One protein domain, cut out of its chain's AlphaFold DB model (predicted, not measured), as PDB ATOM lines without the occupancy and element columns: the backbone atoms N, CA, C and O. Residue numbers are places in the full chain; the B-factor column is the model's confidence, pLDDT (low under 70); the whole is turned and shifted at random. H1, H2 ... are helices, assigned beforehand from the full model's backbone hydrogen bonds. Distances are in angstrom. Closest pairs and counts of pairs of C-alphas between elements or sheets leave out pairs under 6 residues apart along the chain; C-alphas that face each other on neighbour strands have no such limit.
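This is residues 7 to 67, 255 to 305 and 313 to 416 of the 422 residues of an uncharacterized protein of Liquorilactobacillus hordei (UniProt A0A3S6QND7). Four long helices, H1, H2, H8 and H9, make a bundle along the longest axis, and a fifth, H10, folds back along H9 on the side away from H1 and H2. The short helices gather toward one end: H3 packs on the first residues of H8, H4 packs on H8 with a steep crossing, and H5, H6 and H7 follow in an arc that starts beside H4 and comes round to near H3. The printed part has 216 residues with ten named helices, H1 to H10 in order, and no named strand; the class is all helix. The whole is compact, with a radius of gyration of the C-alphas of 18.8 A, and elongated, with spans of 61 by 39 by 27 A.

H1, residues 7 to 21, begins at C-alpha 7 (-14.788, -15.497, 6.643) and is 21.0 A long. H2, residues 34 to 62, measures 39.4 A. H3 is residues 255 to 266, H4 276 to 284, H5 287 to 293, H6 295 to 302 and H7 314 to 320. H8, residues 334 to 362, begins at C-alpha 334 (-29.905, -26.606, 2.431), measures 28.8 A and has a kink of 131 degrees near residue 342. H9, residues 364 to 386, measures 27.7 A and has a kink of 91 degrees near residue 371. H10, residues 394 to 416, measures 33.3 A and ends at C-alpha 416 (-23.599, 12.675, 31.244).

H1 and H2 form a helical hairpin and touch, the closest C-alphas being those of Ser 11 and Ile 44, 4.6 A apart. H1 touches H9 at a shallow tilt of 9 degrees, the same way; C-alphas 10 and 382 are closest, at 5.0 A. H2 touches H8, closest at C-alphas 47 and 353, 6.6 A. H3 touches H8 through residues 259 to 264 alone, closest at C-alphas 260 and 334, 5.0 A. H4 touches H8 at a steep tilt of 57 degrees, closest at C-alphas 279 and 339, 6.2 A. H4 and H6 only just touch, with 3 pairs of C-alphas within 8 A, closest 278 and 297 at 6.1 A. H5 is close to H4 but not clearly touching, with C-alphas 281 and 290 closest at 5.2 A. H6 touches H7, closest at C-alphas 301 and 315, 4.5 A. H9 and H10 form a helical hairpin, closest at C-alphas 366 and 407, 4.8 A; H8 and H10 are apart. Every O i to N i+4 pair is within hydrogen-bond range in H1, H3, H4, H6 and H7, against 22 of 25 in H2, 2 of 3 in H5, 20 of 25 in H8, 12 of 19 in H9 and 13 of 19 in H10.

The C-alphas farthest apart are those of Asn 27 and Asn 416, 65.3 A. Residues 68 to 254 and 306 to 312 are not printed; the gaps are 42.7 A and 9.1 A. The links H1 to H2 and H7 to H8 are long. The mean pLDDT of the printed part is 84.9, with residues 61 to 67, 268 to 274, 295 to 305, 313 to 320 and 416 under 70.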
ATOM      1  N   TYR A   7     -14.899 -14.945   7.993       96.44
ATOM      2  CA  TYR A   7     -14.788 -15.497   6.643       96.44
ATOM      3  C   TYR A   7     -13.686 -16.555   6.483       96.44
ATOM      4  O   TYR A   7     -13.850 -17.503   5.716       96.44
ATOM      5  N   GLN A   8     -12.567 -16.432   7.207       93.81
ATOM      6  CA  GLN A   8     -11.533 -17.472   7.202       93.81
ATOM      7  C   GLN A   8     -12.010 -18.739   7.912       93.81
ATOM      8  O   GLN A   8     -11.655 -19.830   7.481       93.81
ATOM      9  N   LEU A   9     -12.808 -18.603   8.976       94.88
ATOM     10  CA  LEU A   9     -13.383 -19.743   9.689       94.88
ATOM     11  C   LEU A   9     -14.434 -20.463   8.851       94.88
ATOM     12  O   LEU A   9     -14.385 -21.684   8.809       94.88
ATOM     13  N   TYR A  10     -15.283 -19.732   8.126       96.69
ATOM     14  CA  TYR A  10     -16.172 -20.312   7.114       96.69
ATOM     15  C   TYR A  10     -15.377 -21.080   6.048       96.69
ATOM     16  O   TYR A  10     -15.657 -22.238   5.758       96.69
ATOM     17  N   SER A  11     -14.333 -20.450   5.496       96.75
ATOM     18  CA  SER A  11     -13.500 -21.063   4.450       96.75
ATOM     19  C   SER A  11     -12.855 -22.356   4.950       96.75
ATOM     20  O   SER A  11     -12.827 -23.364   4.250       96.75
ATOM     21  N   PHE A  12     -12.340 -22.327   6.181       95.00
ATOM     22  CA  PHE A  12     -11.702 -23.470   6.815       95.00
ATOM     23  C   PHE A  12     -12.701 -24.580   7.156       95.00
ATOM     24  O   PHE A  12     -12.408 -25.739   6.882       95.00
ATOM     25  N   SER A  13     -13.867 -24.257   7.722       95.56
ATOM     26  CA  SER A  13     -14.858 -25.263   8.119       95.56
ATOM     27  C   SER A  13     -15.414 -26.010   6.914       95.56
ATOM     28  O   SER A  13     -15.405 -27.239   6.923       95.56
ATOM     29  N   PHE A  14     -15.800 -25.310   5.847       97.06
ATOM     30  CA  PHE A  14     -16.275 -25.960   4.625       97.06
ATOM     31  C   PHE A  14     -15.179 -26.766   3.921       97.06
ATOM     32  O   PHE A  14     -15.452 -27.870   3.457       97.06
ATOM     33  N   LEU A  15     -13.930 -26.283   3.898       97.12
ATOM     34  CA  LEU A  15     -12.811 -27.058   3.353       97.12
ATOM     35  C   LEU A  15     -12.590 -28.356   4.140       97.12
ATOM     36  O   LEU A  15     -12.433 -29.417   3.539       97.12
ATOM     37  N   VAL A  16     -12.614 -28.290   5.474       95.44
ATOM     38  CA  VAL A  16     -12.499 -29.474   6.337       95.44
ATOM     39  C   VAL A  16     -13.655 -30.441   6.088       95.44
ATOM     40  O   VAL A  16     -13.409 -31.633   5.939       95.44
ATOM     41  N   VAL A  17     -14.892 -29.949   5.988       96.44
ATOM     42  CA  VAL A  17     -16.062 -30.796   5.712       96.44
ATOM     43  C   VAL A  17     -15.956 -31.481   4.351       96.44
ATOM     44  O   VAL A  17     -16.228 -32.673   4.279       96.44
ATOM     45  N   ILE A  18     -15.501 -30.790   3.298       97.19
ATOM     46  CA  ILE A  18     -15.266 -31.406   1.981       97.19
ATOM     47  C   ILE A  18     -14.223 -32.524   2.093       97.19
ATOM     48  O   ILE A  18     -14.455 -33.627   1.608       97.19
ATOM     49  N   VAL A  19     -13.094 -32.278   2.767       96.62
ATOM     50  CA  VAL A  19     -12.048 -33.300   2.953       96.62
ATOM     51  C   VAL A  19     -12.581 -34.511   3.722       96.62
ATOM     52  O   VAL A  19     -12.345 -35.641   3.304       96.62
ATOM     53  N   ILE A  20     -13.327 -34.286   4.808       95.56
ATOM     54  CA  ILE A  20     -13.957 -35.358   5.589       95.56
ATOM     55  C   ILE A  20     -14.938 -36.141   4.710       95.56
ATOM     56  O   ILE A  20     -14.885 -37.366   4.687       95.56
ATOM     57  N   TYR A  21     -15.784 -35.453   3.939       96.44
ATOM     58  CA  TYR A  21     -16.755 -36.072   3.035       96.44
ATOM     59  C   TYR A  21     -16.091 -37.055   2.064       96.44
ATOM     60  O   TYR A  21     -16.569 -38.176   1.879       96.44
ATOM     61  N   LEU A  22     -14.945 -36.664   1.499       94.94
ATOM     62  CA  LEU A  22     -14.184 -37.458   0.532       94.94
ATOM     63  C   LEU A  22     -13.587 -38.750   1.110       94.94
ATOM     64  O   LEU A  22     -13.163 -39.613   0.341       94.94
ATOM     65  N   PHE A  23     -13.572 -38.944   2.434       94.88
ATOM     66  CA  PHE A  23     -13.155 -40.226   3.009       94.88
ATOM     67  C   PHE A  23     -14.094 -41.384   2.648       94.88
ATOM     68  O   PHE A  23     -13.618 -42.527   2.576       94.88
ATOM     69  N   GLY A  24     -15.373 -41.091   2.372       95.00
ATOM     70  CA  GLY A  24     -16.365 -42.082   1.942       95.00
ATOM     71  C   GLY A  24     -16.594 -43.175   2.987       95.00
ATOM     72  O   GLY A  24     -16.497 -44.362   2.681       95.00
ATOM     73  N   TRP A  25     -16.807 -42.784   4.246       96.25
ATOM     74  CA  TRP A  25     -17.036 -43.720   5.354       96.25
ATOM     75  C   TRP A  25     -18.507 -44.093   5.555       96.25
ATOM     76  O   TRP A  25     -18.777 -44.975   6.358       96.25
ATOM     77  N   SER A  26     -19.432 -43.490   4.806       96.12
ATOM     78  CA  SER A  26     -20.863 -43.807   4.827       96.12
ATOM     79  C   SER A  26     -21.375 -44.132   3.421       96.12
ATOM     80  O   SER A  26     -21.104 -43.383   2.480       96.12
ATOM     81  N   ASN A  27     -22.116 -45.235   3.278       95.38
ATOM     82  CA  ASN A  27     -22.718 -45.674   2.013       95.38
ATOM     83  C   ASN A  27     -23.958 -44.846   1.629       95.38
ATOM     84  O   ASN A  27     -24.273 -44.733   0.447       95.38
ATOM     85  N   ILE A  28     -24.644 -44.226   2.599       94.19
ATOM     86  CA  ILE A  28     -25.837 -43.391   2.350       94.19
ATOM     87  C   ILE A  28     -25.501 -42.002   1.785       94.19
ATOM     88  O   ILE A  28     -26.402 -41.215   1.496       94.19
ATOM     89  N   TYR A  29     -24.217 -41.658   1.653       95.88
ATOM     90  CA  TYR A  29     -23.805 -40.356   1.138       95.88
ATOM     91  C   TYR A  29     -23.839 -40.335  -0.394       95.88
ATOM     92  O   TYR A  29     -23.133 -41.121  -1.032       95.88
ATOM     93  N   PRO A  30     -24.585 -39.403  -1.017       95.31
ATOM     94  CA  PRO A  30     -24.549 -39.240  -2.466       95.31
ATOM     95  C   PRO A  30     -23.178 -38.731  -2.937       95.31
ATOM     96  O   PRO A  30     -22.420 -38.101  -2.195       95.31
ATOM     97  N   LYS A  31     -22.838 -38.966  -4.204       95.69
ATOM     98  CA  LYS A  31     -21.631 -38.367  -4.792       95.69
ATOM     99  C   LYS A  31     -21.847 -36.864  -4.970       95.69
ATOM    100  O   LYS A  31     -22.902 -36.452  -5.434       95.69
ATOM    101  N   LEU A  32     -20.841 -36.052  -4.639       96.56
ATOM    102  CA  LEU A  32     -20.920 -34.608  -4.866       96.56
ATOM    103  C   LEU A  32     -20.965 -34.313  -6.368       96.56
ATOM    104  O   LEU A  32     -20.060 -34.712  -7.105       96.56
ATOM    105  N   THR A  33     -21.991 -33.593  -6.818       96.56
ATOM    106  CA  THR A  33     -22.073 -33.122  -8.200       96.56
ATOM    107  C   THR A  33     -21.099 -31.973  -8.427       96.56
ATOM    108  O   THR A  33     -20.713 -31.244  -7.505       96.56
ATOM    109  N   LEU A  34     -20.719 -31.768  -9.691       95.94
ATOM    110  CA  LEU A  34     -19.849 -30.658 -10.075       95.94
ATOM    111  C   LEU A  34     -20.459 -29.301  -9.691       95.94
ATOM    112  O   LEU A  34     -19.723 -28.397  -9.307       95.94
ATOM    113  N   ALA A  35     -21.788 -29.166  -9.725       96.12
ATOM    114  CA  ALA A  35     -22.480 -27.937  -9.346       96.12
ATOM    115  C   ALA A  35     -22.282 -27.604  -7.855       96.12
ATOM    116  O   ALA A  35     -21.824 -26.511  -7.528       96.12
ATOM    117  N   VAL A  36     -22.527 -28.561  -6.950       97.38
ATOM    118  CA  VAL A  36     -22.322 -28.364  -5.501       97.38
ATOM    119  C   VAL A  36     -20.851 -28.117  -5.185       97.38
ATOM    120  O   VAL A  36     -20.525 -27.168  -4.470       97.38
ATOM    121  N   LEU A  37     -19.950 -28.920  -5.754       97.38
ATOM    122  CA  LEU A  37     -18.518 -28.774  -5.509       97.38
ATOM    123  C   LEU A  37     -17.975 -27.428  -6.014       97.38
ATOM    124  O   LEU A  37     -17.255 -26.747  -5.285       97.38
ATOM    125  N   SER A  38     -18.335 -27.018  -7.233       97.31
ATOM    126  CA  SER A  38     -17.888 -25.740  -7.806       97.31
ATOM    127  C   SER A  38     -18.445 -24.542  -7.036       97.31
ATOM    128  O   SER A  38     -17.688 -23.611  -6.754       97.31
ATOM    129  N   PHE A  39     -19.712 -24.588  -6.607       98.12
ATOM    130  CA  PHE A  39     -20.294 -23.565  -5.740       98.12
ATOM    131  C   PHE A  39     -19.528 -23.435  -4.418       98.12
ATOM    132  O   PHE A  39     -19.151 -22.324  -4.046       98.12
ATOM    133  N   LEU A  40     -19.259 -24.545  -3.723       98.06
ATOM    134  CA  LEU A  40     -18.557 -24.509  -2.436       98.06
ATOM    135  C   LEU A  40     -17.110 -24.029  -2.576       98.06
ATOM    136  O   LEU A  40     -16.631 -23.251  -1.756       98.06
ATOM    137  N   ILE A  41     -16.402 -24.448  -3.627       98.19
ATOM    138  CA  ILE A  41     -15.048 -23.946  -3.899       98.19
ATOM    139  C   ILE A  41     -15.092 -22.435  -4.159       98.19
ATOM    140  O   ILE A  41     -14.296 -21.686  -3.586       98.19
ATOM    141  N   LEU A  42     -16.046 -21.966  -4.968       98.00
ATOM    142  CA  LEU A  42     -16.222 -20.544  -5.243       98.00
ATOM    143  C   LEU A  42     -16.570 -19.759  -3.967       98.00
ATOM    144  O   LEU A  42     -15.976 -18.708  -3.721       98.00
ATOM    145  N   SER A  43     -17.480 -20.261  -3.129       98.12
ATOM    146  CA  SER A  43     -17.874 -19.600  -1.879       98.12
ATOM    147  C   SER A  43     -16.716 -19.523  -0.879       98.12
ATOM    148  O   SER A  43     -16.541 -18.488  -0.225       98.12
ATOM    149  N   ILE A  44     -15.874 -20.562  -0.802       98.19
ATOM    150  CA  ILE A  44     -14.633 -20.582  -0.016       98.19
ATOM    151  C   ILE A  44     -13.664 -19.509  -0.529       98.19
ATOM    152  O   ILE A  44     -13.151 -18.719   0.266       98.19
ATOM    153  N   ILE A  45     -13.429 -19.430  -1.844       97.62
ATOM    154  CA  ILE A  45     -12.526 -18.431  -2.439       97.62
ATOM    155  C   ILE A  45     -13.035 -17.013  -2.161       97.62
ATOM    156  O   ILE A  45     -12.280 -16.175  -1.657       97.62
ATOM    157  N   LEU A  46     -14.314 -16.742  -2.433       97.75
ATOM    158  CA  LEU A  46     -14.932 -15.436  -2.196       97.75
ATOM    159  C   LEU A  46     -14.866 -15.042  -0.720       97.75
ATOM    160  O   LEU A  46     -14.461 -13.923  -0.401       97.75
ATOM    161  N   SER A  47     -15.173 -15.968   0.189       97.00
ATOM    162  CA  SER A  47     -15.058 -15.739   1.632       97.00
ATOM    163  C   SER A  47     -13.617 -15.446   2.035       97.00
ATOM    164  O   SER A  47     -13.352 -14.494   2.769       97.00
ATOM    165  N   PHE A  48     -12.642 -16.188   1.517       94.75
ATOM    166  CA  PHE A  48     -11.237 -15.940   1.819       94.75
ATOM    167  C   PHE A  48     -10.776 -14.543   1.362       94.75
ATOM    168  O   PHE A  48     -10.106 -13.829   2.123       94.75
ATOM    169  N   LEU A  49     -11.170 -14.119   0.156       94.75
ATOM    170  CA  LEU A  49     -10.910 -12.772  -0.367       94.75
ATOM    171  C   LEU A  49     -11.597 -11.698   0.485       94.75
ATOM    172  O   LEU A  49     -10.948 -10.735   0.911       94.75
ATOM    173  N   MET A  50     -12.870 -11.903   0.825       94.94
ATOM    174  CA  MET A  50     -13.631 -10.984   1.669       94.94
ATOM    175  C   MET A  50     -13.044 -10.893   3.080       94.94
ATOM    176  O   MET A  50     -12.985  -9.819   3.677       94.94
ATOM    177  N   GLY A  51     -12.479 -11.985   3.588       93.56
ATOM    178  CA  GLY A  51     -11.720 -12.020   4.829       93.56
ATOM    179  C   GLY A  51     -10.462 -11.156   4.804       93.56
ATOM    180  O   GLY A  51     -10.147 -10.512   5.810       93.56
ATOM    181  N   LYS A  52      -9.737 -11.102   3.680       90.81
ATOM    182  CA  LYS A  52      -8.599 -10.179   3.520       90.81
ATOM    183  C   LYS A  52      -9.075  -8.726   3.507       90.81
ATOM    184  O   LYS A  52      -8.496  -7.902   4.219       90.81
ATOM    185  N   PHE A  53     -10.142  -8.433   2.761       91.62
ATOM    186  CA  PHE A  53     -10.751  -7.103   2.701       91.62
ATOM    187  C   PHE A  53     -11.225  -6.627   4.083       91.62
ATOM    188  O   PHE A  53     -10.792  -5.577   4.567       91.62
ATOM    189  N   PHE A  54     -12.026  -7.442   4.772       91.12
ATOM    190  CA  PHE A  54     -12.559  -7.156   6.102       91.12
ATOM    191  C   PHE A  54     -11.445  -6.884   7.114       91.12
ATOM    192  O   PHE A  54     -11.491  -5.898   7.853       91.12
ATOM    193  N   ASN A  55     -10.404  -7.721   7.124       86.81
ATOM    194  CA  ASN A  55      -9.290  -7.557   8.051       86.81
ATOM    195  C   ASN A  55      -8.508  -6.257   7.810       86.81
ATOM    196  O   ASN A  55      -8.102  -5.598   8.773       86.81
ATOM    197  N   LYS A  56      -8.303  -5.884   6.541       84.31
ATOM    198  CA  LYS A  56      -7.561  -4.678   6.151       84.31
ATOM    199  C   LYS A  56      -8.335  -3.395   6.460       84.31
ATOM    200  O   LYS A  56      -7.745  -2.465   7.004       84.31
ATOM    201  N   HIS A  57      -9.625  -3.345   6.129       83.06
ATOM    202  CA  HIS A  57     -10.393  -2.093   6.118       83.06
ATOM    203  C   HIS A  57     -11.314  -1.902   7.326       83.06
ATOM    204  O   HIS A  57     -11.517  -0.770   7.771       83.06
ATOM    205  N   ILE A  58     -11.854  -2.988   7.877       80.62
ATOM    206  CA  ILE A  58     -12.848  -2.933   8.952       80.62
ATOM    207  C   ILE A  58     -12.169  -3.268  10.273       80.62
ATOM    208  O   ILE A  58     -12.041  -2.403  11.133       80.62
ATOM    209  N   TYR A  59     -11.654  -4.487  10.417       76.56
ATOM    210  CA  TYR A  59     -11.153  -4.988  11.695       76.56
ATOM    211  C   TYR A  59     -10.037  -4.115  12.297       76.56
ATOM    212  O   TYR A  59     -10.155  -3.667  13.438       76.56
ATOM    213  N   LYS A  60      -8.968  -3.845  11.527       70.06
ATOM    214  CA  LYS A  60      -7.772  -3.124  12.007       70.06
ATOM    215  C   LYS A  60      -8.094  -1.723  12.538       70.06
ATOM    216  O   LYS A  60      -7.429  -1.262  13.457       70.06
ATOM    217  N   ASN A  61      -9.113  -1.083  11.974       58.53
ATOM    218  CA  ASN A  61      -9.467   0.301  12.275       58.53
ATOM    219  C   ASN A  61     -10.572   0.427  13.336       58.53
ATOM    220  O   ASN A  61     -10.838   1.533  13.795       58.53
ATOM    221  N   ARG A  62     -11.263  -0.671  13.683       61.84
ATOM    222  CA  ARG A  62     -12.566  -0.606  14.373       61.84
ATOM    223  C   ARG A  62     -12.695  -1.493  15.602       61.84
ATOM    224  O   ARG A  62     -13.514  -1.202  16.468       61.84
ATOM    225  N   ILE A  63     -11.901  -2.558  15.715       62.25
ATOM    226  CA  ILE A  63     -11.926  -3.426  16.899       62.25
ATOM    227  C   ILE A  63     -10.821  -2.986  17.851       62.25
ATOM    228  O   ILE A  63      -9.688  -3.468  17.800       62.25
ATOM    229  N   LEU A  64     -11.167  -2.025  18.704       59.69
ATOM    230  CA  LEU A  64     -10.282  -1.524  19.743       59.69
ATOM    231  C   LEU A  64     -10.305  -2.480  20.937       59.69
ATOM    232  O   LEU A  64     -11.338  -2.718  21.561       59.69
ATOM    233  N   PHE A  65      -9.136  -3.015  21.268       62.62
ATOM    234  CA  PHE A  65      -8.884  -3.547  22.598       62.62
ATOM    235  C   PHE A  65      -8.586  -2.365  23.511       62.62
ATOM    236  O   PHE A  65      -7.461  -1.869  23.555       62.62
ATOM    237  N   GLU A  66      -9.601  -1.907  24.225       56.66
ATOM    238  CA  GLU A  66      -9.400  -1.006  25.353       56.66
ATOM    239  C   GLU A  66      -9.292  -1.855  26.625       56.66
ATOM    240  O   GLU A  66     -10.093  -2.765  26.856       56.66
ATOM    241  N   ASN A  67      -8.276  -1.586  27.448       54.75
ATOM    242  CA  ASN A  67      -7.906  -2.350  28.651       54.75
ATOM    243  C   ASN A  67      -8.904  -2.203  29.826       54.75
ATOM    244  O   ASN A  67      -8.509  -2.113  30.987       54.75
ATOM    245  N   SER A 255     -22.629 -35.064   7.238       95.56
ATOM    246  CA  SER A 255     -24.034 -35.296   6.868       95.56
ATOM    247  C   SER A 255     -24.778 -34.030   6.431       95.56
ATOM    248  O   SER A 255     -25.611 -34.137   5.532       95.56
ATOM    249  N   PRO A 256     -24.479 -32.821   6.956       96.12
ATOM    250  CA  PRO A 256     -25.086 -31.597   6.438       96.12
ATOM    251  C   PRO A 256     -24.802 -31.361   4.955       96.12
ATOM    252  O   PRO A 256     -25.705 -30.980   4.205       96.12
ATOM    253  N   LEU A 257     -23.566 -31.627   4.520       97.38
ATOM    254  CA  LEU A 257     -23.178 -31.541   3.115       97.38
ATOM    255  C   LEU A 257     -23.840 -32.651   2.286       97.38
ATOM    256  O   LEU A 257     -24.306 -32.381   1.183       97.38
ATOM    257  N   ALA A 258     -23.953 -33.863   2.835       96.50
ATOM    258  CA  ALA A 258     -24.654 -34.971   2.179       96.50
ATOM    259  C   ALA A 258     -26.132 -34.633   1.942       96.50
ATOM    260  O   ALA A 258     -26.661 -34.889   0.865       96.50
ATOM    261  N   ASN A 259     -26.780 -33.980   2.909       95.56
ATOM    262  CA  ASN A 259     -28.145 -33.486   2.764       95.56
ATOM    263  C   ASN A 259     -28.255 -32.398   1.692       95.56
ATOM    264  O   ASN A 259     -29.171 -32.460   0.880       95.56
ATOM    265  N   LEU A 260     -27.316 -31.441   1.632       95.94
ATOM    266  CA  LEU A 260     -27.289 -30.444   0.550       95.94
ATOM    267  C   LEU A 260     -27.182 -31.108  -0.829       95.94
ATOM    268  O   LEU A 260     -27.880 -30.713  -1.754       95.94
ATOM    269  N   GLN A 261     -26.335 -32.123  -0.965       96.50
ATOM    270  CA  GLN A 261     -26.213 -32.866  -2.214       96.50
ATOM    271  C   GLN A 261     -27.499 -33.644  -2.538       96.50
ATOM    272  O   GLN A 261     -28.023 -33.543  -3.641       96.50
ATOM    273  N   ASN A 262     -28.063 -34.354  -1.561       95.12
ATOM    274  CA  ASN A 262     -29.256 -35.178  -1.753       95.12
ATOM    275  C   ASN A 262     -30.491 -34.350  -2.150       95.12
ATOM    276  O   ASN A 262     -31.281 -34.811  -2.972       95.12
ATOM    277  N   ILE A 263     -30.653 -33.126  -1.624       92.75
ATOM    278  CA  ILE A 263     -31.728 -32.229  -2.084       92.75
ATOM    279  C   ILE A 263     -31.479 -31.707  -3.499       92.75
ATOM    280  O   ILE A 263     -32.434 -31.603  -4.263       92.75
ATOM    281  N   VAL A 264     -30.228 -31.430  -3.876       93.62
ATOM    282  CA  VAL A 264     -29.884 -31.043  -5.254       93.62
ATOM    283  C   VAL A 264     -30.194 -32.174  -6.236       93.62
ATOM    284  O   VAL A 264     -30.708 -31.903  -7.316       93.62
ATOM    285  N   ASP A 265     -29.944 -33.428  -5.855       92.12
ATOM    286  CA  ASP A 265     -30.200 -34.588  -6.718       92.12
ATOM    287  C   ASP A 265     -31.692 -34.903  -6.867       92.12
ATOM    288  O   ASP A 265     -32.155 -35.266  -7.946       92.12
ATOM    289  N   LYS A 266     -32.452 -34.807  -5.770       87.75
ATOM    290  CA  LYS A 266     -33.842 -35.287  -5.719       87.75
ATOM    291  C   LYS A 266     -34.878 -34.224  -6.044       87.75
ATOM    292  O   LYS A 266     -36.002 -34.567  -6.410       87.75
ATOM    293  N   ARG A 267     -34.560 -32.942  -5.865       79.56
ATOM    294  CA  ARG A 267     -35.550 -31.885  -6.038       79.56
ATOM    295  C   ARG A 267     -35.580 -31.380  -7.475       79.56
ATOM    296  O   ARG A 267     -34.652 -30.731  -7.941       79.56
ATOM    297  N   VAL A 268     -36.716 -31.589  -8.136       67.31
ATOM    298  CA  VAL A 268     -36.998 -31.021  -9.459       67.31
ATOM    299  C   VAL A 268     -37.309 -29.525  -9.332       67.31
ATOM    300  O   VAL A 268     -38.168 -29.129  -8.540       67.31
ATOM    301  N   GLU A 269     -36.648 -28.689 -10.137       63.25
ATOM    302  CA  GLU A 269     -36.762 -27.219 -10.094       63.25
ATOM    303  C   GLU A 269     -38.195 -26.679 -10.288       63.25
ATOM    304  O   GLU A 269     -38.518 -25.579  -9.833       63.25
ATOM    305  N   ASN A 270     -39.076 -27.462 -10.915       56.56
ATOM    306  CA  ASN A 270     -40.473 -27.096 -11.162       56.56
ATOM    307  C   ASN A 270     -41.363 -27.160  -9.903       56.56
ATOM    308  O   ASN A 270     -42.422 -26.542  -9.893       56.56
ATOM    309  N   ASN A 271     -40.918 -27.821  -8.827       60.00
ATOM    310  CA  ASN A 271     -41.656 -27.961  -7.559       60.00
ATOM    311  C   ASN A 271     -41.128 -27.005  -6.468       60.00
ATOM    312  O   ASN A 271     -41.094 -27.323  -5.274       60.00
ATOM    313  N   MET A 272     -40.612 -25.842  -6.864       65.44
ATOM    314  CA  MET A 272     -40.114 -24.836  -5.926       65.44
ATOM    315  C   MET A 272     -41.217 -23.860  -5.541       65.44
ATOM    316  O   MET A 272     -41.904 -23.328  -6.406       65.44
ATOM    317  N   SER A 273     -41.343 -23.578  -4.242       63.75
ATOM    318  CA  SER A 273     -42.329 -22.619  -3.741       63.75
ATOM    319  C   SER A 273     -42.053 -21.197  -4.257       63.75
ATOM    320  O   SER A 273     -42.989 -20.411  -4.357       63.75
ATOM    321  N   ARG A 274     -40.796 -20.875  -4.631       68.81
ATOM    322  CA  ARG A 274     -40.346 -19.574  -5.184       68.81
ATOM    323  C   ARG A 274     -40.826 -18.363  -4.362       68.81
ATOM    324  O   ARG A 274     -41.013 -17.277  -4.901       68.81
ATOM    325  N   LYS A 275     -41.002 -18.542  -3.049       82.44
ATOM    326  CA  LYS A 275     -41.457 -17.491  -2.126       82.44
ATOM    327  C   LYS A 275     -40.248 -16.760  -1.545       82.44
ATOM    328  O   LYS A 275     -39.622 -17.231  -0.594       82.44
ATOM    329  N   TYR A 276     -39.891 -15.618  -2.126       85.50
ATOM    330  CA  TYR A 276     -38.752 -14.814  -1.662       85.50
ATOM    331  C   TYR A 276     -38.961 -14.282  -0.239       85.50
ATOM    332  O   TYR A 276     -38.008 -14.186   0.536       85.50
ATOM    333  N   GLU A 277     -40.206 -13.999   0.136       84.06
ATOM    334  CA  GLU A 277     -40.591 -13.590   1.484       84.06
ATOM    335  C   GLU A 277     -40.285 -14.705   2.486       84.06
ATOM    336  O   GLU A 277     -39.626 -14.465   3.500       84.06
ATOM    337  N   ALA A 278     -40.681 -15.942   2.160       81.19
ATOM    338  CA  ALA A 278     -40.393 -17.112   2.987       81.19
ATOM    339  C   ALA A 278     -38.885 -17.242   3.220       81.19
ATOM    340  O   ALA A 278     -38.449 -17.389   4.361       81.19
ATOM    341  N   PHE A 279     -38.072 -17.087   2.169       87.25
ATOM    342  CA  PHE A 279     -36.615 -17.118   2.284       87.25
ATOM    343  C   PHE A 279     -36.087 -16.057   3.260       87.25
ATOM    344  O   PHE A 279     -35.349 -16.388   4.190       87.25
ATOM    345  N   ILE A 280     -36.487 -14.793   3.107       87.94
ATOM    346  CA  ILE A 280     -36.014 -13.706   3.976       87.94
ATOM    347  C   ILE A 280     -36.364 -14.005   5.441       87.94
ATOM    348  O   ILE A 280     -35.480 -13.990   6.305       87.94
ATOM    349  N   PHE A 281     -37.622 -14.330   5.734       84.06
ATOM    350  CA  PHE A 281     -38.110 -14.451   7.110       84.06
ATOM    351  C   PHE A 281     -37.709 -15.744   7.822       84.06
ATOM    352  O   PHE A 281     -37.652 -15.772   9.058       84.06
ATOM    353  N   THR A 282     -37.406 -16.801   7.070       81.56
ATOM    354  CA  THR A 282     -37.009 -18.097   7.640       81.56
ATOM    355  C   THR A 282     -35.501 -18.311   7.661       81.56
ATOM    356  O   THR A 282     -35.034 -19.029   8.540       81.56
ATOM    357  N   GLN A 283     -34.739 -17.683   6.751       87.69
ATOM    358  CA  GLN A 283     -33.300 -17.948   6.583       87.69
ATOM    359  C   GLN A 283     -32.385 -16.806   7.042       87.69
ATOM    360  O   GLN A 283     -31.211 -17.044   7.323       87.69
ATOM    361  N   THR A 284     -32.887 -15.570   7.141       88.81
ATOM    362  CA  THR A 284     -32.037 -14.407   7.477       88.81
ATOM    363  C   THR A 284     -32.367 -13.764   8.823       88.81
ATOM    364  O   THR A 284     -31.505 -13.124   9.431       88.81
ATOM    365  N   ILE A 285     -33.593 -13.952   9.319       86.12
ATOM    366  CA  ILE A 285     -34.089 -13.321  10.547       86.12
ATOM    367  C   ILE A 285     -34.092 -14.328  11.707       86.12
ATOM    368  O   ILE A 285     -34.459 -15.486  11.508       86.12
ATOM    369  N   PRO A 286     -33.737 -13.911  12.942       86.31
ATOM    370  CA  PRO A 286     -33.827 -14.778  14.107       86.31
ATOM    371  C   PRO A 286     -35.210 -15.419  14.265       86.31
ATOM    372  O   PRO A 286     -36.235 -14.733  14.209       86.31
ATOM    373  N   THR A 287     -35.236 -16.721  14.550       82.06
ATOM    374  CA  THR A 287     -36.457 -17.541  14.575       82.06
ATOM    375  C   THR A 287     -37.542 -16.983  15.501       82.06
ATOM    376  O   THR A 287     -38.727 -17.120  15.211       82.06
ATOM    377  N   ILE A 288     -37.170 -16.325  16.609       81.12
ATOM    378  CA  ILE A 288     -38.144 -15.719  17.534       81.12
ATOM    379  C   ILE A 288     -38.986 -14.612  16.883       81.12
ATOM    380  O   ILE A 288     -40.146 -14.443  17.249       81.12
ATOM    381  N   PHE A 289     -38.421 -13.878  15.920       80.88
ATOM    382  CA  PHE A 289     -39.142 -12.866  15.152       80.88
ATOM    383  C   PHE A 289     -39.836 -13.496  13.953       80.88
ATOM    384  O   PHE A 289     -41.017 -13.233  13.749       80.88
ATOM    385  N   GLY A 290     -39.141 -14.376  13.222       76.12
ATOM    386  CA  GLY A 290     -39.703 -15.068  12.061       76.12
ATOM    387  C   GLY A 290     -41.017 -15.781  12.390       76.12
ATOM    388  O   GLY A 290     -42.030 -15.521  11.751       76.12
ATOM    389  N   LYS A 291     -41.042 -16.582  13.465       75.38
ATOM    390  CA  LYS A 291     -42.244 -17.319  13.898       75.38
ATOM    391  C   LYS A 291     -43.430 -16.430  14.268       75.38
ATOM    392  O   LYS A 291     -44.560 -16.896  14.234       75.38
ATOM    393  N   ARG A 292     -43.180 -15.188  14.691       75.06
ATOM    394  CA  ARG A 292     -44.222 -14.272  15.181       75.06
ATOM    395  C   ARG A 292     -44.743 -13.348  14.101       75.06
ATOM    396  O   ARG A 292     -45.940 -13.121  14.032       75.06
ATOM    397  N   LEU A 293     -43.838 -12.796  13.302       72.75
ATOM    398  CA  LEU A 293     -44.182 -11.848  12.247       72.75
ATOM    399  C   LEU A 293     -44.733 -12.563  11.009       72.75
ATOM    400  O   LEU A 293     -45.506 -11.977  10.267       72.75
ATOM    401  N   PHE A 294     -44.349 -13.827  10.809       71.50
ATOM    402  CA  PHE A 294     -44.625 -14.592   9.594       71.50
ATOM    403  C   PHE A 294     -45.054 -16.020   9.949       71.50
ATOM    404  O   PHE A 294     -44.525 -17.004   9.431       71.50
ATOM    405  N   ALA A 295     -46.011 -16.121  10.879       67.12
ATOM    406  CA  ALA A 295     -46.515 -17.389  11.402       67.12
ATOM    407  C   ALA A 295     -47.065 -18.306  10.301       67.12
ATOM    408  O   ALA A 295     -46.857 -19.506  10.380       67.12
ATOM    409  N   GLU A 296     -47.678 -17.757   9.251       64.88
ATOM    410  CA  GLU A 296     -48.213 -18.519   8.111       64.88
ATOM    411  C   GLU A 296     -47.125 -19.293   7.355       64.88
ATOM    412  O   GLU A 296     -47.342 -20.433   6.947       64.88
ATOM    413  N   PHE A 297     -45.927 -18.718   7.219       62.53
ATOM    414  CA  PHE A 297     -44.792 -19.405   6.604       62.53
ATOM    415  C   PHE A 297     -44.254 -20.493   7.531       62.53
ATOM    416  O   PHE A 297     -44.007 -21.605   7.090       62.53
ATOM    417  N   TYR A 298     -44.175 -20.229   8.838       60.44
ATOM    418  CA  TYR A 298     -43.734 -21.235   9.807       60.44
ATOM    419  C   TYR A 298     -44.778 -22.326  10.094       60.44
ATOM    420  O   TYR A 298     -44.403 -23.432  10.446       60.44
ATOM    421  N   GLN A 299     -46.079 -22.072   9.977       49.06
ATOM    422  CA  GLN A 299     -47.109 -23.088  10.201       49.06
ATOM    423  C   GLN A 299     -47.226 -24.015   8.991       49.06
ATOM    424  O   GLN A 299     -47.209 -25.229   9.171       49.06
ATOM    425  N   ASN A 300     -47.203 -23.464   7.775       44.44
ATOM    426  CA  ASN A 300     -47.212 -24.256   6.543       44.44
ATOM    427  C   ASN A 300     -45.873 -24.979   6.281       44.44
ATOM    428  O   ASN A 300     -45.871 -26.063   5.699       44.44
ATOM    429  N   GLU A 301     -44.746 -24.429   6.753       44.44
ATOM    430  CA  GLU A 301     -43.413 -25.033   6.614       44.44
ATOM    431  C   GLU A 301     -42.859 -25.682   7.892       44.44
ATOM    432  O   GLU A 301     -41.752 -26.181   7.805       44.44
ATOM    433  N   PHE A 302     -43.527 -25.702   9.062       41.75
ATOM    434  CA  PHE A 302     -43.019 -26.386  10.285       41.75
ATOM    435  C   PHE A 302     -44.077 -27.099  11.156       41.75
ATOM    436  O   PHE A 302     -43.686 -27.920  11.986       41.75
ATOM    437  N   ASN A 303     -45.387 -26.862  10.984       33.66
ATOM    438  CA  ASN A 303     -46.440 -27.530  11.761       33.66
ATOM    439  C   ASN A 303     -47.425 -28.301  10.855       33.66
ATOM    440  O   ASN A 303     -48.508 -27.819  10.544       33.66
ATOM    441  N   SER A 304     -47.131 -29.569  10.551       33.91
ATOM    442  CA  SER A 304     -48.198 -30.589  10.550       33.91
ATOM    443  C   SER A 304     -47.815 -31.709  11.487       33.91
ATOM    444  O   SER A 304     -47.150 -32.672  11.107       33.91
ATOM    445  N   ALA A 305     -48.257 -31.548  12.726       33.06
ATOM    446  CA  ALA A 305     -48.422 -32.632  13.675       33.06
ATOM    447  C   ALA A 305     -49.918 -32.902  13.942       33.06
ATOM    448  O   ALA A 305     -50.237 -33.508  14.957       33.06
ATOM    449  N   SER A 313     -47.973 -30.915   5.112       38.16
ATOM    450  CA  SER A 313     -47.159 -29.684   5.170       38.16
ATOM    451  C   SER A 313     -45.778 -29.847   4.555       38.16
ATOM    452  O   SER A 313     -45.122 -30.891   4.653       38.16
ATOM    453  N   ASP A 314     -45.297 -28.734   4.015       40.59
ATOM    454  CA  ASP A 314     -44.019 -28.589   3.334       40.59
ATOM    455  C   ASP A 314     -42.793 -28.827   4.250       40.59
ATOM    456  O   ASP A 314     -41.712 -29.122   3.746       40.59
ATOM    457  N   TYR A 315     -42.910 -28.822   5.589       38.72
ATOM    458  CA  TYR A 315     -41.767 -29.218   6.445       38.72
ATOM    459  C   TYR A 315     -41.433 -30.697   6.326       38.72
ATOM    460  O   TYR A 315     -40.265 -31.086   6.224       38.72
ATOM    461  N   ASN A 316     -42.478 -31.528   6.355       44.06
ATOM    462  CA  ASN A 316     -42.333 -32.967   6.228       44.06
ATOM    463  C   ASN A 316     -41.796 -33.313   4.835       44.06
ATOM    464  O   ASN A 316     -41.079 -34.302   4.717       44.06
ATOM    465  N   GLN A 317     -42.031 -32.459   3.829       50.47
ATOM    466  CA  GLN A 317     -41.411 -32.563   2.507       50.47
ATOM    467  C   GLN A 317     -39.928 -32.172   2.504       50.47
ATOM    468  O   GLN A 317     -39.134 -32.855   1.868       50.47
ATOM    469  N   SER A 318     -39.488 -31.161   3.263       52.31
ATOM    470  CA  SER A 318     -38.047 -30.864   3.385       52.31
ATOM    471  C   SER A 318     -37.247 -32.045   3.951       52.31
ATOM    472  O   SER A 318     -36.143 -32.314   3.480       52.31
ATOM    473  N   ASN A 319     -37.825 -32.818   4.878       58.69
ATOM    474  CA  ASN A 319     -37.208 -34.038   5.407       58.69
ATOM    475  C   ASN A 319     -37.201 -35.201   4.394       58.69
ATOM    476  O   ASN A 319     -36.369 -36.098   4.516       58.69
ATOM    477  N   GLN A 320     -38.067 -35.193   3.368       63.91
ATOM    478  CA  GLN A 320     -38.036 -36.200   2.288       63.91
ATOM    479  C   GLN A 320     -36.743 -36.119   1.467       63.91
ATOM    480  O   GLN A 320     -36.310 -37.111   0.881       63.91
ATOM    481  N   TYR A 321     -36.102 -34.949   1.456       81.38
ATOM    482  CA  TYR A 321     -34.853 -34.706   0.743       81.38
ATOM    483  C   TYR A 321     -33.606 -34.854   1.626       81.38
ATOM    484  O   TYR A 321     -32.511 -34.476   1.209       81.38
ATOM    485  N   GLN A 322     -33.728 -35.440   2.819       86.31
ATOM    486  CA  GLN A 322     -32.580 -35.820   3.648       86.31
ATOM    487  C   GLN A 322     -32.085 -37.222   3.289       86.31
ATOM    488  O   GLN A 322     -32.809 -38.039   2.715       86.31
ATOM    489  N   ILE A 323     -30.828 -37.511   3.613       88.56
ATOM    490  CA  ILE A 323     -30.224 -38.835   3.403       88.56
ATOM    491  C   ILE A 323     -30.811 -39.889   4.352       88.56
ATOM    492  O   ILE A 323     -30.834 -41.069   4.026       88.56
ATOM    493  N   SER A 324     -31.276 -39.471   5.534       85.31
ATOM    494  CA  SER A 324     -31.891 -40.333   6.544       85.31
ATOM    495  C   SER A 324     -32.667 -39.492   7.555       85.31
ATOM    496  O   SER A 324     -32.255 -38.383   7.892       85.31
ATOM    497  N   ARG A 325     -33.741 -40.058   8.120       78.06
ATOM    498  CA  ARG A 325     -34.551 -39.425   9.177       78.06
ATOM    499  C   ARG A 325     -33.736 -39.081  10.432       78.06
ATOM    500  O   ARG A 325     -34.064 -38.127  11.130       78.06
ATOM    501  N   ASN A 326     -32.672 -39.842  10.702       79.31
ATOM    502  CA  ASN A 326     -31.801 -39.646  11.866       79.31
ATOM    503  C   ASN A 326     -30.686 -38.613  11.620       79.31
ATOM    504  O   ASN A 326     -30.061 -38.142  12.568       79.31
ATOM    505  N   LEU A 327     -30.433 -38.254  10.358       83.75
ATOM    506  CA  LEU A 327     -29.408 -37.297   9.938       83.75
ATOM    507  C   LEU A 327     -30.087 -36.129   9.225       83.75
ATOM    508  O   LEU A 327     -29.917 -35.925   8.029       83.75
ATOM    509  N   ASN A 328     -30.878 -35.371   9.979       82.19
ATOM    510  CA  ASN A 328     -31.816 -34.382   9.448       82.19
ATOM    511  C   ASN A 328     -31.294 -32.936   9.410       82.19
ATOM    512  O   ASN A 328     -32.039 -32.002   9.134       82.19
ATOM    513  N   VAL A 329     -30.015 -32.720   9.706       86.44
ATOM    514  CA  VAL A 329     -29.430 -31.374   9.718       86.44
ATOM    515  C   VAL A 329     -28.807 -31.086   8.360       86.44
ATOM    516  O   VAL A 329     -27.979 -31.870   7.902       86.44
ATOM    517  N   GLY A 330     -29.189 -29.982   7.716       91.12
ATOM    518  CA  GLY A 330     -28.582 -29.503   6.470       91.12
ATOM    519  C   GLY A 330     -27.457 -28.492   6.707       91.12
ATOM    520  O   GLY A 330     -27.224 -28.069   7.836       91.12
ATOM    521  N   THR A 331     -26.747 -28.084   5.649       95.06
ATOM    522  CA  THR A 331     -25.871 -26.892   5.714       95.06
ATOM    523  C   THR A 331     -26.689 -25.600   5.702       95.06
ATOM    524  O   THR A 331     -27.869 -25.617   5.357       95.06
ATOM    525  N   THR A 332     -26.054 -24.448   5.947       94.75
ATOM    526  CA  THR A 332     -26.676 -23.119   5.748       94.75
ATOM    527  C   THR A 332     -27.303 -22.909   4.362       94.75
ATOM    528  O   THR A 332     -28.178 -22.063   4.212       94.75
ATOM    529  N   TYR A 333     -26.914 -23.705   3.360       95.88
ATOM    530  CA  TYR A 333     -27.457 -23.647   2.004       95.88
ATOM    531  C   TYR A 333     -28.620 -24.612   1.748       95.88
ATOM    532  O   TYR A 333     -29.285 -24.473   0.727       95.88
ATOM    533  N   TYR A 334     -28.888 -25.570   2.642       93.19
ATOM    534  CA  TYR A 334     -29.905 -26.606   2.431       93.19
ATOM    535  C   TYR A 334     -31.308 -26.008   2.285       93.19
ATOM    536  O   TYR A 334     -31.947 -26.159   1.246       93.19
ATOM    537  N   ASN A 335     -31.758 -25.252   3.289       88.31
ATOM    538  CA  ASN A 335     -33.075 -24.615   3.258       88.31
ATOM    539  C   ASN A 335     -33.142 -23.477   2.227       88.31
ATOM    540  O   ASN A 335     -34.185 -23.235   1.629       88.31
ATOM    541  N   ALA A 336     -32.017 -22.815   1.949       91.81
ATOM    542  CA  ALA A 336     -31.927 -21.831   0.875       91.81
ATOM    543  C   ALA A 336     -32.213 -22.465  -0.500       91.81
ATOM    544  O   ALA A 336     -33.011 -21.928  -1.274       91.81
ATOM    545  N   PHE A 337     -31.617 -23.631  -0.769       92.19
ATOM    546  CA  PHE A 337     -31.918 -24.431  -1.954       92.19
ATOM    547  C   PHE A 337     -33.354 -24.954  -1.929       92.19
ATOM    548  O   PHE A 337     -34.032 -24.955  -2.951       92.19
ATOM    549  N   TYR A 338     -33.851 -25.347  -0.757       87.75
ATOM    550  CA  TYR A 338     -35.234 -25.781  -0.615       87.75
ATOM    551  C   TYR A 338     -36.228 -24.681  -1.049       87.75
ATOM    552  O   TYR A 338     -37.171 -24.933  -1.787       87.75
ATOM    553  N   ILE A 339     -36.045 -23.429  -0.646       86.06
ATOM    554  CA  ILE A 339     -37.070 -22.407  -0.918       86.06
ATOM    555  C   ILE A 339     -36.974 -21.875  -2.361       86.06
ATOM    556  O   ILE A 339     -37.993 -21.711  -3.037       86.06
ATOM    557  N   LEU A 340     -35.754 -21.610  -2.845       89.12
ATOM    558  CA  LEU A 340     -35.514 -20.877  -4.099       89.12
ATOM    559  C   LEU A 340     -34.518 -21.572  -5.054       89.12
ATOM    560  O   LEU A 340     -34.060 -20.963  -6.028       89.12
ATOM    561  N   GLY A 341     -34.116 -22.811  -4.778       91.50
ATOM    562  CA  GLY A 341     -33.115 -23.531  -5.571       91.50
ATOM    563  C   GLY A 341     -31.756 -22.841  -5.540       91.50
ATOM    564  O   GLY A 341     -31.369 -22.208  -4.552       91.50
ATOM    565  N   TRP A 342     -31.030 -22.900  -6.656       93.75
ATOM    566  CA  TRP A 342     -29.725 -22.246  -6.782       93.75
ATOM    567  C   TRP A 342     -29.771 -20.739  -6.519       93.75
ATOM    568  O   TRP A 342     -28.835 -20.199  -5.931       93.75
ATOM    569  N   SER A 343     -30.868 -20.058  -6.868       93.12
ATOM    570  CA  SER A 343     -31.005 -18.623  -6.589       93.12
ATOM    571  C   SER A 343     -30.977 -18.327  -5.084       93.12
ATOM    572  O   SER A 343     -30.278 -17.411  -4.650       93.12
ATOM    573  N   GLY A 344     -31.619 -19.168  -4.266       93.56
ATOM    574  CA  GLY A 344     -31.558 -19.076  -2.806       93.56
ATOM    575  C   GLY A 344     -30.162 -19.330  -2.268       93.56
ATOM    576  O   GLY A 344     -29.694 -18.594  -1.401       93.56
ATOM    577  N   VAL A 345     -29.460 -20.324  -2.815       95.88
ATOM    578  CA  VAL A 345     -28.066 -20.620  -2.452       95.88
ATOM    579  C   VAL A 345     -27.156 -19.415  -2.721       95.88
ATOM    580  O   VAL A 345     -26.374 -19.025  -1.847       95.88
ATOM    581  N   PHE A 346     -27.295 -18.767  -3.882       96.19
ATOM    582  CA  PHE A 346     -26.541 -17.556  -4.209       96.19
ATOM    583  C   PHE A 346     -26.917 -16.374  -3.310       96.19
ATOM    584  O   PHE A 346     -26.016 -15.712  -2.787       96.19
ATOM    585  N   PHE A 347     -28.207 -16.130  -3.061       95.62
ATOM    586  CA  PHE A 347     -28.640 -15.068  -2.147       95.62
ATOM    587  C   PHE A 347     -28.136 -15.287  -0.727       95.62
ATOM    588  O   PHE A 347     -27.634 -14.351  -0.104       95.62
ATOM    589  N   MET A 348     -28.192 -16.521  -0.235       96.38
ATOM    590  CA  MET A 348     -27.675 -16.868   1.081       96.38
ATOM    591  C   MET A 348     -26.166 -16.635   1.159       96.38
ATOM    592  O   MET A 348     -25.670 -16.087   2.142       96.38
ATOM    593  N   ASN A 349     -25.424 -16.971   0.102       97.25
ATOM    594  CA  ASN A 349     -23.993 -16.698   0.047       97.25
ATOM    595  C   ASN A 349     -23.688 -15.190   0.066       97.25
ATOM    596  O   ASN A 349     -22.814 -14.752   0.810       97.25
ATOM    597  N   VAL A 350     -24.429 -14.379  -0.695       96.88
ATOM    598  CA  VAL A 350     -24.296 -12.910  -0.661       96.88
ATOM    599  C   VAL A 350     -24.626 -12.364   0.728       96.88
ATOM    600  O   VAL A 350     -23.886 -11.525   1.246       96.88
ATOM    601  N   PHE A 351     -25.684 -12.867   1.365       96.50
ATOM    602  CA  PHE A 351     -26.058 -12.490   2.725       96.50
ATOM    603  C   PHE A 351     -24.942 -12.808   3.731       96.50
ATOM    604  O   PHE A 351     -24.545 -11.934   4.502       96.50
ATOM    605  N   ILE A 352     -24.368 -14.014   3.675       96.62
ATOM    606  CA  ILE A 352     -23.211 -14.414   4.490       96.62
ATOM    607  C   ILE A 352     -22.015 -13.487   4.211       96.62
ATOM    608  O   ILE A 352     -21.401 -12.954   5.129       96.62
ATOM    609  N   LEU A 353     -21.691 -13.192   2.954       96.94
ATOM    610  CA  LEU A 353     -20.579 -12.286   2.640       96.94
ATOM    611  C   LEU A 353     -20.819 -10.841   3.117       96.94
ATOM    612  O   LEU A 353     -19.863 -10.134   3.435       96.94
ATOM    613  N   GLY A 354     -22.073 -10.390   3.165       96.38
ATOM    614  CA  GLY A 354     -22.443  -9.032   3.557       96.38
ATOM    615  C   GLY A 354     -22.610  -8.828   5.065       96.38
ATOM    616  O   GLY A 354     -22.288  -7.753   5.573       96.38
ATOM    617  N   LEU A 355     -23.088  -9.834   5.801       95.88
ATOM    618  CA  LEU A 355     -23.597  -9.672   7.168       95.88
ATOM    619  C   LEU A 355     -22.565  -9.091   8.169       95.88
ATOM    620  O   LEU A 355     -22.879  -8.087   8.817       95.88
ATOM    621  N   PRO A 356     -21.327  -9.618   8.305       94.94
ATOM    622  CA  PRO A 356     -20.329  -9.049   9.207       94.94
ATOM    623  C   PRO A 356     -19.907  -7.645   8.772       94.94
ATOM    624  O   PRO A 356     -19.705  -6.773   9.618       94.94
ATOM    625  N   ILE A 357     -19.792  -7.394   7.462       93.94
ATOM    626  CA  ILE A 357     -19.473  -6.060   6.938       93.94
ATOM    627  C   ILE A 357     -20.565  -5.075   7.344       93.94
ATOM    628  O   ILE A 357     -20.259  -4.078   7.995       93.94
ATOM    629  N   ALA A 358     -21.825  -5.377   7.035       94.62
ATOM    630  CA  ALA A 358     -22.964  -4.536   7.375       94.62
ATOM    631  C   ALA A 358     -23.008  -4.247   8.882       94.62
ATOM    632  O   ALA A 358     -23.051  -3.084   9.284       94.62
ATOM    633  N   TYR A 359     -22.875  -5.276   9.724       94.75
ATOM    634  CA  TYR A 359     -22.885  -5.120  11.178       94.75
ATOM    635  C   TYR A 359     -21.788  -4.165  11.674       94.75
ATOM    636  O   TYR A 359     -22.067  -3.199  12.390       94.75
ATOM    637  N   PHE A 360     -20.531  -4.396  11.285       91.88
ATOM    638  CA  PHE A 360     -19.411  -3.566  11.736       91.88
ATOM    639  C   PHE A 360     -19.353  -2.199  11.047       91.88
ATOM    640  O   PHE A 360     -18.663  -1.310  11.544       91.88
ATOM    641  N   LEU A 361     -20.047  -1.989   9.927       90.88
ATOM    642  CA  LEU A 361     -20.223  -0.663   9.338       90.88
ATOM    643  C   LEU A 361     -21.283   0.141  10.099       90.88
ATOM    644  O   LEU A 361     -20.979   1.249  10.544       90.88
ATOM    645  N   ILE A 362     -22.463  -0.443  10.319       92.69
ATOM    646  CA  ILE A 362     -23.615   0.199  10.970       92.69
ATOM    647  C   ILE A 362     -23.320   0.500  12.446       92.69
ATOM    648  O   ILE A 362     -23.537   1.616  12.925       92.69
ATOM    649  N   PHE A 363     -22.786  -0.479  13.181       90.38
ATOM    650  CA  PHE A 363     -22.646  -0.383  14.635       90.38
ATOM    651  C   PHE A 363     -21.260   0.044  15.112       90.38
ATOM    652  O   PHE A 363     -21.068   0.181  16.319       90.38
ATOM    653  N   ASN A 364     -20.312   0.334  14.211       84.94
ATOM    654  CA  ASN A 364     -18.935   0.707  14.572       84.94
ATOM    655  C   ASN A 364     -18.870   1.738  15.703       84.94
ATOM    656  O   ASN A 364     -18.178   1.572  16.706       84.94
ATOM    657  N   ARG A 365     -19.653   2.812  15.544       83.19
ATOM    658  CA  ARG A 365     -19.678   3.931  16.482       83.19
ATOM    659  C   ARG A 365     -20.219   3.543  17.852       83.19
ATOM    660  O   ARG A 365     -20.030   4.310  18.782       83.19
ATOM    661  N   PHE A 366     -20.909   2.423  17.999       86.75
ATOM    662  CA  PHE A 366     -21.486   1.999  19.268       86.75
ATOM    663  C   PHE A 366     -20.657   0.915  19.938       86.75
ATOM    664  O   PHE A 366     -20.512   0.966  21.148       86.75
ATOM    665  N   LEU A 367     -20.054   0.003  19.175       87.25
ATOM    666  CA  LEU A 367     -19.373  -1.178  19.717       87.25
ATOM    667  C   LEU A 367     -18.278  -0.847  20.740       87.25
ATOM    668  O   LEU A 367     -18.206  -1.509  21.776       87.25
ATOM    669  N   GLY A 368     -17.437   0.162  20.475       83.56
ATOM    670  CA  GLY A 368     -16.308   0.517  21.346       83.56
ATOM    671  C   GLY A 368     -15.502  -0.721  21.767       83.56
ATOM    672  O   GLY A 368     -15.240  -1.614  20.957       83.56
ATOM    673  N   ARG A 369     -15.199  -0.835  23.066       84.75
ATOM    674  CA  ARG A 369     -14.510  -1.996  23.662       84.75
ATOM    675  C   ARG A 369     -15.249  -3.339  23.546       84.75
ATOM    676  O   ARG A 369     -14.627  -4.384  23.706       84.75
ATOM    677  N   TYR A 370     -16.557  -3.346  23.279       90.38
ATOM    678  CA  TYR A 370     -17.356  -4.575  23.150       90.38
ATOM    679  C   TYR A 370     -17.266  -5.204  21.752       90.38
ATOM    680  O   TYR A 370     -17.767  -6.312  21.548       90.38
ATOM    681  N   GLY A 371     -16.590  -4.550  20.797       89.38
ATOM    682  CA  GLY A 371     -16.393  -5.069  19.440       89.38
ATOM    683  C   GLY A 371     -15.695  -6.435  19.391       89.38
ATOM    684  O   GLY A 371     -15.974  -7.226  18.495       89.38
ATOM    685  N   ILE A 372     -14.851  -6.754  20.379       88.12
ATOM    686  CA  ILE A 372     -14.220  -8.076  20.511       88.12
ATOM    687  C   ILE A 372     -15.239  -9.198  20.765       88.12
ATOM    688  O   ILE A 372     -15.099 -10.284  20.202       88.12
ATOM    689  N   ILE A 373     -16.281  -8.939  21.563       92.38
ATOM    690  CA  ILE A 373     -17.325  -9.930  21.858       92.38
ATOM    691  C   ILE A 373     -18.142 -10.167  20.589       92.38
ATOM    692  O   ILE A 373     -18.324 -11.310  20.184       92.38
ATOM    693  N   ALA A 374     -18.545  -9.092  19.898       93.88
ATOM    694  CA  ALA A 374     -19.242  -9.200  18.616       93.88
ATOM    695  C   ALA A 374     -18.428 -10.000  17.585       93.88
ATOM    696  O   ALA A 374     -18.960 -10.884  16.922       93.88
ATOM    697  N   TYR A 375     -17.121  -9.740  17.487       92.19
ATOM    698  CA  TYR A 375     -16.228 -10.482  16.595       92.19
ATOM    699  C   TYR A 375     -16.128 -11.966  16.956       92.19
ATOM    700  O   TYR A 375     -16.112 -12.816  16.071       92.19
ATOM    701  N   SER A 376     -16.100 -12.282  18.251       93.00
ATOM    702  CA  SER A 376     -16.052 -13.661  18.748       93.00
ATOM    703  C   SER A 376     -17.351 -14.411  18.454       93.00
ATOM    704  O   SER A 376     -17.299 -15.543  17.984       93.00
ATOM    705  N   ILE A 377     -18.501 -13.748  18.611       95.19
ATOM    706  CA  ILE A 377     -19.812 -14.284  18.216       95.19
ATOM    707  C   ILE A 377     -19.849 -14.563  16.707       95.19
ATOM    708  O   ILE A 377     -20.256 -15.649  16.299       95.19
ATOM    709  N   PHE A 378     -19.371 -13.632  15.871       95.56
ATOM    710  CA  PHE A 378     -19.274 -13.854  14.423       95.56
ATOM    711  C   PHE A 378     -18.344 -15.014  14.066       95.56
ATOM    712  O   PHE A 378     -18.678 -15.814  13.198       95.56
ATOM    713  N   ASN A 379     -17.203 -15.148  14.739       94.44
ATOM    714  CA  ASN A 379     -16.297 -16.271  14.518       94.44
ATOM    715  C   ASN A 379     -16.970 -17.618  14.821       94.44
ATOM    716  O   ASN A 379     -16.871 -18.541  14.013       94.44
ATOM    717  N   SER A 380     -17.692 -17.724  15.940       94.81
ATOM    718  CA  SER A 380     -18.460 -18.926  16.284       94.81
ATOM    719  C   SER A 380     -19.568 -19.201  15.273       94.81
ATOM    720  O   SER A 380     -19.696 -20.328  14.807       94.81
ATOM    721  N   MET A 381     -20.325 -18.171  14.882       95.56
ATOM    722  CA  MET A 381     -21.382 -18.286  13.876       95.56
ATOM    723  C   MET A 381     -20.838 -18.830  12.558       95.56
ATOM    724  O   MET A 381     -21.389 -19.787  12.030       95.56
ATOM    725  N   TYR A 382     -19.726 -18.282  12.066       96.31
ATOM    726  CA  TYR A 382     -19.169 -18.630  10.758       96.31
ATOM    727  C   TYR A 382     -18.482 -19.989  10.739       96.31
ATOM    728  O   TYR A 382     -18.541 -20.686   9.729       96.31
ATOM    729  N   LEU A 383     -17.873 -20.393  11.857       95.44
ATOM    730  CA  LEU A 383     -17.380 -21.757  12.012       95.44
ATOM    731  C   LEU A 383     -18.528 -22.772  11.868       95.44
ATOM    732  O   LEU A 383     -18.341 -23.825  11.264       95.44
ATOM    733  N   LEU A 384     -19.711 -22.439  12.395       94.06
ATOM    734  CA  LEU A 384     -20.866 -23.332  12.486       94.06
ATOM    735  C   LEU A 384     -21.825 -23.260  11.280       94.06
ATOM    736  O   LEU A 384     -22.814 -23.982  11.267       94.06
ATOM    737  N   LEU A 385     -21.525 -22.472  10.236       95.44
ATOM    738  CA  LEU A 385     -22.338 -22.403   9.002       95.44
ATOM    739  C   LEU A 385     -22.328 -23.687   8.159       95.44
ATOM    740  O   LEU A 385     -23.088 -23.808   7.197       95.44
ATOM    741  N   ILE A 386     -21.512 -24.671   8.542       94.56
ATOM    742  CA  ILE A 386     -21.643 -26.042   8.038       94.56
ATOM    743  C   ILE A 386     -22.991 -26.670   8.430       94.56
ATOM    744  O   ILE A 386     -23.379 -27.667   7.837       94.56
ATOM    745  N   PHE A 387     -23.723 -26.061   9.370       91.88
ATOM    746  CA  PHE A 387     -25.092 -26.398   9.741       91.88
ATOM    747  C   PHE A 387     -26.060 -25.256   9.372       91.88
ATOM    748  O   PHE A 387     -25.692 -24.080   9.351       91.88
ATOM    749  N   ASP A 388     -27.313 -25.604   9.110       82.12
ATOM    750  CA  ASP A 388     -28.394 -24.737   8.627       82.12
ATOM    751  C   ASP A 388     -28.833 -23.631   9.595       82.12
ATOM    752  O   ASP A 388     -29.188 -22.528   9.178       82.12
ATOM    753  N   ASN A 389     -28.773 -23.896  10.894       79.25
ATOM    754  CA  ASN A 389     -29.524 -23.106  11.863       79.25
ATOM    755  C   ASN A 389     -28.777 -21.907  12.472       79.25
ATOM    756  O   ASN A 389     -29.410 -21.064  13.097       79.25
ATOM    757  N   PHE A 390     -27.456 -21.767  12.334       87.88
ATOM    758  CA  PHE A 390     -26.704 -20.849  13.215       87.88
ATOM    759  C   PHE A 390     -26.868 -19.348  12.924       87.88
ATOM    760  O   PHE A 390     -26.619 -18.540  13.819       87.88
ATOM    761  N   ILE A 391     -27.330 -18.954  11.734       87.44
ATOM    762  CA  ILE A 391     -27.690 -17.550  11.456       87.44
ATOM    763  C   ILE A 391     -29.010 -17.184  12.131       87.44
ATOM    764  O   ILE A 391     -29.115 -16.143  12.775       87.44
ATOM    765  N   VAL A 392     -30.020 -18.039  11.995       84.69
ATOM    766  CA  VAL A 392     -31.381 -17.764  12.479       84.69
ATOM    767  C   VAL A 392     -31.586 -18.192  13.924       84.69
ATOM    768  O   VAL A 392     -32.503 -17.714  14.591       84.69
ATOM    769  N   PHE A 393     -30.694 -19.022  14.458       85.06
ATOM    770  CA  PHE A 393     -30.739 -19.475  15.835       85.06
ATOM    771  C   PHE A 393     -30.684 -18.284  16.793       85.06
ATOM    772  O   PHE A 393     -29.635 -17.668  17.004       85.06
ATOM    773  N   THR A 394     -31.834 -17.994  17.407       82.00
ATOM    774  CA  THR A 394     -32.053 -16.901  18.365       82.00
ATOM    775  C   THR A 394     -30.969 -16.854  19.436       82.00
ATOM    776  O   THR A 394     -30.493 -15.779  19.798       82.00
ATOM    777  N   GLY A 395     -30.553 -18.035  19.907       79.94
ATOM    778  CA  GLY A 395     -29.525 -18.197  20.920       79.94
ATOM    779  C   GLY A 395     -28.196 -17.556  20.543       79.94
ATOM    780  O   GLY A 395     -27.521 -17.100  21.451       79.94
ATOM    781  N   LEU A 396     -27.838 -17.469  19.256       84.75
ATOM    782  CA  LEU A 396     -26.583 -16.895  18.756       84.75
ATOM    783  C   LEU A 396     -26.779 -15.515  18.113       84.75
ATOM    784  O   LEU A 396     -26.037 -14.583  18.418       84.75
ATOM    785  N   SER A 397     -27.786 -15.358  17.257       89.06
ATOM    786  CA  SER A 397     -28.009 -14.122  16.499       89.06
ATOM    787  C   SER A 397     -28.408 -12.942  17.379       89.06
ATOM    788  O   SER A 397     -27.863 -11.848  17.219       89.06
ATOM    789  N   LEU A 398     -29.263 -13.152  18.386       91.50
ATOM    790  CA  LEU A 398     -29.613 -12.088  19.332       91.50
ATOM    791  C   LEU A 398     -28.460 -11.706  20.264       91.50
ATOM    792  O   LEU A 398     -28.474 -10.601  20.808       91.50
ATOM    793  N   GLN A 399     -27.432 -12.552  20.420       93.12
ATOM    794  CA  GLN A 399     -26.257 -12.170  21.213       93.12
ATOM    795  C   GLN A 399     -25.571 -10.935  20.627       93.12
ATOM    796  O   GLN A 399     -25.028 -10.128  21.378       93.12
ATOM    797  N   LEU A 400     -25.640 -10.739  19.304       94.19
ATOM    798  CA  LEU A 400     -25.047  -9.593  18.614       94.19
ATOM    799  C   LEU A 400     -25.687  -8.249  18.992       94.19
ATOM    800  O   LEU A 400     -25.057  -7.209  18.790       94.19
ATOM    801  N   LEU A 401     -26.887  -8.235  19.580       94.69
ATOM    802  CA  LEU A 401     -27.506  -7.001  20.074       94.69
ATOM    803  C   LEU A 401     -26.803  -6.475  21.331       94.69
ATOM    804  O   LEU A 401     -26.651  -5.266  21.504       94.69
ATOM    805  N   PHE A 402     -26.319  -7.360  22.202       94.94
ATOM    806  CA  PHE A 402     -25.766  -6.965  23.497       94.94
ATOM    807  C   PHE A 402     -24.472  -6.135  23.420       94.94
ATOM    808  O   PHE A 402     -24.397  -5.130  24.136       94.94
ATOM    809  N   PRO A 403     -23.474  -6.450  22.563       93.31
ATOM    810  CA  PRO A 403     -22.331  -5.566  22.336       93.31
ATOM    811  C   PRO A 403     -22.746  -4.143  21.944       93.31
ATOM    812  O   PRO A 403     -22.153  -3.176  22.425       93.31
ATOM    813  N   VAL A 404     -23.789  -4.003  21.117       93.81
ATOM    814  CA  VAL A 404     -24.317  -2.700  20.688       93.81
ATOM    815  C   VAL A 404     -24.990  -1.983  21.854       93.81
ATOM    816  O   VAL A 404     -24.650  -0.834  22.129       93.81
ATOM    817  N   ILE A 405     -25.889  -2.657  22.578       94.31
ATOM    818  CA  ILE A 405     -26.617  -2.088  23.724       94.31
ATOM    819  C   ILE A 405     -25.638  -1.593  24.798       94.31
ATOM    820  O   ILE A 405     -25.739  -0.453  25.259       94.31
ATOM    821  N   GLN A 406     -24.652  -2.411  25.176       90.56
ATOM    822  CA  GLN A 406     -23.644  -2.007  26.162       90.56
ATOM    823  C   GLN A 406     -22.765  -0.861  25.656       90.56
ATOM    824  O   GLN A 406     -22.396   0.035  26.425       90.56
ATOM    825  N   GLY A 407     -22.461  -0.879  24.363       89.00
ATOM    826  CA  GLY A 407     -21.788   0.187  23.651       89.00
ATOM    827  C   GLY A 407     -22.504   1.534  23.759       89.00
ATOM    828  O   GLY A 407     -21.939   2.501  24.279       89.00
ATOM    829  N   VAL A 408     -23.779   1.579  23.366       90.31
ATOM    830  CA  VAL A 408     -24.651   2.760  23.479       90.31
ATOM    831  C   VAL A 408     -24.719   3.254  24.924       90.31
ATOM    832  O   VAL A 408     -24.441   4.427  25.187       90.31
ATOM    833  N   TYR A 409     -25.003   2.359  25.876       89.25
ATOM    834  CA  TYR A 409     -25.098   2.704  27.296       89.25
ATOM    835  C   TYR A 409     -23.802   3.333  27.833       89.25
ATOM    836  O   TYR A 409     -23.838   4.323  28.569       89.25
ATOM    837  N   SER A 410     -22.640   2.799  27.441       84.19
ATOM    838  CA  SER A 410     -21.342   3.333  27.872       84.19
ATOM    839  C   SER A 410     -21.096   4.765  27.379       84.19
ATOM    840  O   SER A 410     -20.612   5.600  28.146       84.19
ATOM    841  N   LYS A 411     -21.509   5.082  26.146       82.69
ATOM    842  CA  LYS A 411     -21.370   6.423  25.563       82.69
ATOM    843  C   LYS A 411     -22.295   7.449  26.206       82.69
ATOM    844  O   LYS A 411     -21.852   8.560  26.491       82.69
ATOM    845  N   ILE A 412     -23.549   7.077  26.468       83.56
ATOM    846  CA  ILE A 412     -24.511   7.952  27.159       83.56
ATOM    847  C   ILE A 412     -23.977   8.314  28.549       83.56
ATOM    848  O   ILE A 412     -23.928   9.490  28.907       83.56
ATOM    849  N   LYS A 413     -23.478   7.323  29.300       77.38
ATOM    850  CA  LYS A 413     -22.901   7.559  30.629       77.38
ATOM    851  C   LYS A 413     -21.684   8.490  30.587       77.38
ATOM    852  O   LYS A 413     -21.560   9.365  31.437       77.38
ATOM    853  N   PHE A 414     -20.806   8.331  29.595       72.19
ATOM    854  CA  PHE A 414     -19.643   9.206  29.430       72.19
ATOM    855  C   PHE A 414     -20.044  10.661  29.131       72.19
ATOM    856  O   PHE A 414     -19.465  11.587  29.699       72.19
ATOM    857  N   LYS A 415     -21.072  10.874  28.295       72.38
ATOM    858  CA  LYS A 415     -21.602  12.214  27.989       72.38
ATOM    859  C   LYS A 415     -22.217  12.885  29.222       72.38
ATOM    860  O   LYS A 415     -21.957  14.063  29.449       72.38
ATOM    861  N   ASN A 416     -22.978  12.142  30.026       66.44
ATOM    862  CA  ASN A 416     -23.599  12.675  31.244       66.44
ATOM    863  C   ASN A 416     -22.557  13.020  32.316       66.44
ATOM    864  O   ASN A 416     -22.648  14.074  32.930       66.44
TER     865      ASN A 416